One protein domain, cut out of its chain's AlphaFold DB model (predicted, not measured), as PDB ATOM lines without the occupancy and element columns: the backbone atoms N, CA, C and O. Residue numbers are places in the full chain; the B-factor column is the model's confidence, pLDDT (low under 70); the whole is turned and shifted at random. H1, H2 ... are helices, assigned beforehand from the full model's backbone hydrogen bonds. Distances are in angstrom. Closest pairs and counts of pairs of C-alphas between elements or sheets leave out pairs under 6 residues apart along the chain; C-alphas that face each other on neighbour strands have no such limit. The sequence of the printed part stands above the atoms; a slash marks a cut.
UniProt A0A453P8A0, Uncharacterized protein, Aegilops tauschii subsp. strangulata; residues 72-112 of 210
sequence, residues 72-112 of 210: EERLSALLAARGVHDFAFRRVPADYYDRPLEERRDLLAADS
ATOM      1  N   GLU A  72     -34.693  25.540 -24.503       89.31
ATOM      2  CA  GLU A  72     -35.230  24.487 -23.643       89.31
ATOM      3  C   GLU A  72     -34.220  23.350 -23.432       89.31
ATOM      4  O   GLU A  72     -33.937  23.021 -22.282       89.31
ATOM      5  N   GLU A  73     -33.613  22.791 -24.485       90.69
ATOM      6  CA  GLU A  73     -32.526  21.794 -24.398       90.69
ATOM      7  C   GLU A  73     -31.299  22.420 -23.733       90.69
ATOM      8  O   GLU A  73     -30.736  21.808 -22.827       90.69
ATOM      9  N   ARG A  74     -30.931  23.666 -24.079       90.69
ATOM     10  CA  ARG A  74     -29.830  24.380 -23.402       90.69
ATOM     11  C   ARG A  74     -30.038  24.445 -21.889       90.69
ATOM     12  O   ARG A  74     -29.131  24.112 -21.122       90.69
ATOM     13  N   LEU A  75     -31.217  24.880 -21.438       92.25
ATOM     14  CA  LEU A  75     -31.529  24.954 -20.009       92.25
ATOM     15  C   LEU A  75     -31.681  23.559 -19.384       92.25
ATOM     16  O   LEU A  75     -31.239  23.364 -18.253       92.25
ATOM     17  N   SER A  76     -32.220  22.580 -20.115       91.62
ATOM     18  CA  SER A  76     -32.335  21.182 -19.674       91.62
ATOM     19  C   SER A  76     -30.966  20.551 -19.424       91.62
ATOM     20  O   SER A  76     -30.735  19.977 -18.361       91.62
ATOM     21  N   ALA A  77     -30.033  20.696 -20.368       91.50
ATOM     22  CA  ALA A  77     -28.663  20.208 -20.252       91.50
ATOM     23  C   ALA A  77     -27.946  20.856 -19.061       91.50
ATOM     24  O   ALA A  77     -27.259  20.186 -18.290       91.50
ATOM     25  N   LEU A  78     -28.162  22.157 -18.868       91.19
ATOM     26  CA  LEU A  78     -27.592  22.915 -17.764       91.19
ATOM     27  C   LEU A  78     -28.162  22.495 -16.398       91.19
ATOM     28  O   LEU A  78     -27.402  22.396 -15.433       91.19
ATOM     29  N   LEU A  79     -29.464  22.214 -16.299       90.94
ATOM     30  CA  LEU A  79     -30.087  21.668 -15.088       90.94
ATOM     31  C   LEU A  79     -29.570  20.256 -14.783       90.94
ATOM     32  O   LEU A  79     -29.133  19.993 -13.660       90.94
ATOM     33  N   ALA A  80     -29.519  19.387 -15.795       91.62
ATOM     34  CA  ALA A  80     -29.019  18.024 -15.661       91.62
ATOM     35  C   ALA A  80     -27.546  17.989 -15.217       91.62
ATOM     36  O   ALA A  80     -27.204  17.267 -14.280       91.62
ATOM     37  N   ALA A  81     -26.686  18.827 -15.808       90.00
ATOM     38  CA  ALA A  81     -25.281  18.969 -15.413       90.00
ATOM     39  C   ALA A  81     -25.107  19.451 -13.961       90.00
ATOM     40  O   ALA A  81     -24.069  19.217 -13.344       90.00
ATOM     41  N   ARG A  82     -26.128  20.104 -13.392       83.69
ATOM     42  CA  ARG A  82     -26.154  20.581 -12.000       83.69
ATOM     43  C   ARG A  82     -26.789  19.583 -11.031       83.69
ATOM     44  O   ARG A  82     -26.897  19.888  -9.842       83.69
ATOM     45  N   GLY A  83     -27.171  18.400 -11.517       91.31
ATOM     46  CA  GLY A  83     -27.817  17.347 -10.733       91.31
ATOM     47  C   GLY A  83     -29.308  17.586 -10.484       91.31
ATOM     48  O   GLY A  83     -29.897  16.931  -9.627       91.31
ATOM     49  N   VAL A  84     -29.924  18.539 -11.193       91.81
ATOM     50  CA  VAL A  84     -31.372  18.763 -11.144       91.81
ATOM     51  C   VAL A  84     -32.002  17.889 -12.219       91.81
ATOM     52  O   VAL A  84     -31.889  18.181 -13.408       91.81
ATOM     53  N   HIS A  85     -32.620  16.788 -11.799       86.81
ATOM     54  CA  HIS A  85     -33.194  15.788 -12.707       86.81
ATOM     55  C   HIS A  85     -34.725  15.790 -12.728       86.81
ATOM     56  O   HIS A  85     -35.313  15.193 -13.624       86.81
ATOM     57  N   ASP A  86     -35.355  16.465 -11.766       93.75
ATOM     58  CA  ASP A  86     -36.807  16.606 -11.682       93.75
ATOM     59  C   ASP A  86     -37.200  18.056 -11.984       93.75
ATOM     60  O   ASP A  86     -37.057  18.952 -11.149       93.75
ATOM     61  N   PHE A  87     -37.598  18.300 -13.231       92.25
ATOM     62  CA  PHE A  87     -38.086  19.587 -13.714       92.25
ATOM     63  C   PHE A  87     -38.980  19.380 -14.941       92.25
ATOM     64  O   PHE A  87     -38.873  18.381 -15.651       92.25
ATOM     65  N   ALA A  88     -39.843  20.356 -15.224       91.38
ATOM     66  CA  ALA A  88     -40.667  20.365 -16.424       91.38
ATOM     67  C   ALA A  88     -40.736  21.775 -17.015       91.38
ATOM     68  O   ALA A  88     -41.078  22.733 -16.321       91.38
ATOM     69  N   PHE A  89     -40.461  21.893 -18.313       91.81
ATOM     70  CA  PHE A  89     -40.738  23.112 -19.063       91.81
ATOM     71  C   PHE A  89     -42.195  23.114 -19.533       91.81
ATOM     72  O   PHE A  89     -42.737  22.101 -19.981       91.81
ATOM     73  N   ARG A  90     -42.857  24.267 -19.409       92.12
ATOM     74  CA  ARG A  90     -44.239  24.473 -19.852       92.12
ATOM     75  C   ARG A  90     -44.257  25.580 -20.892       92.12
ATOM     76  O   ARG A  90     -43.876  26.712 -20.603       92.12
ATOM     77  N   ARG A  91     -44.716  25.255 -22.100       92.19
ATOM     78  CA  ARG A  91     -44.988  26.261 -23.129       92.19
ATOM     79  C   ARG A  91     -46.336  26.900 -22.848       92.19
ATOM     80  O   ARG A  91     -47.318  26.203 -22.609       92.19
ATOM     81  N   VAL A  92     -46.362  28.222 -22.889       92.50
ATOM     82  CA  VAL A  92     -47.554  29.028 -22.632       92.50
ATOM     83  C   VAL A  92     -47.894  29.865 -23.870       92.50
ATOM     84  O   VAL A  92     -47.008  30.123 -24.688       92.50
ATOM     85  N   PRO A  93     -49.161  30.273 -24.042       94.19
ATOM     86  CA  PRO A  93     -49.561  31.203 -25.095       94.19
ATOM     87  C   PRO A  93     -48.781  32.528 -25.062       94.19
ATOM     88  O   PRO A  93     -48.296  32.946 -24.012       94.19
ATOM     89  N   ALA A  94     -48.704  33.222 -26.201       92.19
ATOM     90  CA  ALA A  94     -47.977  34.494 -26.311       92.19
ATOM     91  C   ALA A  94     -48.541  35.602 -25.399       92.19
ATOM     92  O   ALA A  94     -47.791  36.448 -24.923       92.19
ATOM     93  N   ASP A  95     -49.843  35.562 -25.107       93.94
ATOM     94  CA  ASP A  95     -50.554  36.493 -24.222       93.94
ATOM     95  C   ASP A  95     -50.454  36.111 -22.732       93.94
ATOM     96  O   ASP A  95     -51.161  36.662 -21.891       93.94
ATOM     97  N   TYR A  96     -49.588  35.160 -22.362       94.94
ATOM     98  CA  TYR A  96     -49.435  34.676 -20.984       94.94
ATOM     99  C   TYR A  96     -49.270  35.804 -19.950       94.94
ATOM    100  O   TYR A  96     -49.874  35.761 -18.876       94.94
ATOM    101  N   TYR A  97     -48.479  36.832 -20.272       92.31
ATOM    102  CA  TYR A  97     -48.223  37.959 -19.371       92.31
ATOM    103  C   TYR A  97     -49.362  38.979 -19.288       92.31
ATOM    104  O   TYR A  97     -49.348  39.796 -18.363       92.31
ATOM    105  N   ASP A  98     -50.365  38.887 -20.159       94.56
ATOM    106  CA  ASP A  98     -51.559  39.737 -20.142       94.56
ATOM    107  C   ASP A  98     -52.699  39.113 -19.319       94.56
ATOM    108  O   ASP A  98     -53.634  39.797 -18.904       94.56
ATOM    109  N   ARG A  99     -52.602  37.812 -19.019       96.06
ATOM    110  CA  ARG A  99     -53.627  37.057 -18.285       96.06
ATOM    111  C   ARG A  99     -53.578  37.281 -16.768       96.06
ATOM    112  O   ARG A  99     -52.501  37.566 -16.229       96.06
ATOM    113  N   PRO A 100     -54.694  37.087 -16.041       96.81
ATOM    114  CA  PRO A 100     -54.722  37.028 -14.576       96.81
ATOM    115  C   PRO A 100     -53.787  35.954 -13.998       96.81
ATOM    116  O   PRO A 100     -53.451  34.975 -14.665       96.81
ATOM    117  N   LEU A 101     -53.371  36.111 -12.739       95.75
ATOM    118  CA  LEU A 101     -52.432  35.178 -12.101       95.75
ATOM    119  C   LEU A 101     -53.014  33.767 -11.932       95.75
ATOM    120  O   LEU A 101     -52.273  32.790 -11.988       95.75
ATOM    121  N   GLU A 102     -54.325  33.657 -11.751       97.38
ATOM    122  CA  GLU A 102     -55.054  32.396 -11.634       97.38
ATOM    123  C   GLU A 102     -54.975  31.592 -12.936       97.38
ATOM    124  O   GLU A 102     -54.674  30.402 -12.908       97.38
ATOM    125  N   GLU A 103     -55.138  32.253 -14.084       97.44
ATOM    126  CA  GLU A 103     -54.969  31.609 -15.390       97.44
ATOM    127  C   GLU A 103     -53.513  31.208 -15.634       97.44
ATOM    128  O   GLU A 103     -53.241  30.127 -16.152       97.44
ATOM    129  N   ARG A 104     -52.552  32.052 -15.234       96.69
ATOM    130  CA  ARG A 104     -51.123  31.715 -15.341       96.69
ATOM    131  C   ARG A 104     -50.763  30.485 -14.513       96.69
ATOM    132  O   ARG A 104     -50.001  29.647 -14.988       96.69
ATOM    133  N   ARG A 105     -51.321  30.363 -13.302       96.75
ATOM    134  CA  ARG A 105     -51.184  29.174 -12.449       96.75
ATOM    135  C   ARG A 105     -51.660  27.933 -13.195       96.75
ATOM    136  O   ARG A 105     -50.923  26.952 -13.241       96.75
ATOM    137  N   ASP A 106     -52.846  27.998 -13.795       96.88
ATOM    138  CA  ASP A 106     -53.445  26.859 -14.497       96.88
ATOM    139  C   ASP A 106     -52.621  26.458 -15.730       96.88
ATOM    140  O   ASP A 106     -52.345  25.276 -15.930       96.88
ATOM    141  N   LEU A 107     -52.137  27.434 -16.505       95.81
ATOM    142  CA  LEU A 107     -51.259  27.203 -17.661       95.81
ATOM    143  C   LEU A 107     -49.917  26.556 -17.281       95.81
ATOM    144  O   LEU A 107     -49.379  25.755 -18.045       95.81
ATOM    145  N   LEU A 108     -49.377  26.895 -16.108       94.75
ATOM    146  CA  LEU A 108     -48.142  26.307 -15.584       94.75
ATOM    147  C   LEU A 108     -48.370  25.022 -14.774       94.75
ATOM    148  O   LEU A 108     -47.394  24.390 -14.373       94.75
ATOM    149  N   ALA A 109     -49.627  24.614 -14.570       94.25
ATOM    150  CA  ALA A 109     -50.020  23.502 -13.707       94.25
ATOM    151  C   ALA A 109     -49.458  23.615 -12.273       94.25
ATOM    152  O   ALA A 109     -49.022  22.623 -11.693       94.25
ATOM    153  N   ALA A 110     -49.444  24.830 -11.716       94.25
ATOM    154  CA  ALA A 110     -49.068  25.075 -10.324       94.25
ATOM    155  C   ALA A 110     -50.265  24.847  -9.380       94.25
ATOM    156  O   ALA A 110     -51.406  25.145  -9.730       94.25
ATOM    157  N   ASP A 111     -50.020  24.399  -8.148       94.88
ATOM    158  CA  ASP A 111     -51.081  24.156  -7.156       94.88
ATOM    159  C   ASP A 111     -51.702  25.463  -6.646       94.88
ATOM    160  O   ASP A 111     -52.861  25.519  -6.230       94.88
ATOM    161  N   SER A 112     -50.921  26.547  -6.639       94.94
ATOM    162  CA  SER A 112     -51.366  27.848  -6.144       94.94
ATOM    163  C   SER A 112     -50.647  29.006  -6.824       94.94
ATOM    164  O   SER A 112     -49.512  28.884  -7.281       94.94
TER     165      SER A 112
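This is residues 72 to 112 of the 210 residues of an uncharacterized protein of Aegilops tauschii subsp. strangulata (UniProt A0A453P8A0). Two short helices, H1 and H2, sit at the two ends of a flat, open shape, joined by one long strip of chain, residues 82 to 100. From H1 the strip crosses the middle in an extended stretch, residues 86 to 93, then folds back into H2. The printed part has 41 residues, with two named helices, H1 then H2, and no named strand; its class is all helix, though only 18 residues are in named elements, under half. It is loose, with a radius of gyration of the C-alphas of 12.8 A and spans of 35 by 22 by 9 A.

H1, residues 72 to 81, begins at C-alpha 72 (-35.230, 24.487, -23.643) and is 14.0 A long. H2, residues 101 to 108, is 10.5 A long and ends at C-alpha 108 (-48.142, 26.307, -15.584).

H1 and H2 are apart. In both helices every O i to N i+4 pair is within hydrogen-bond range.

The C-alphas farthest apart, of Ala 81 and Pro 100, are 34.5 A apart. The link from H1 to H2 is long, with 19 residues. The printed part has no cut, and no printed residue is under 70 in pLDDT.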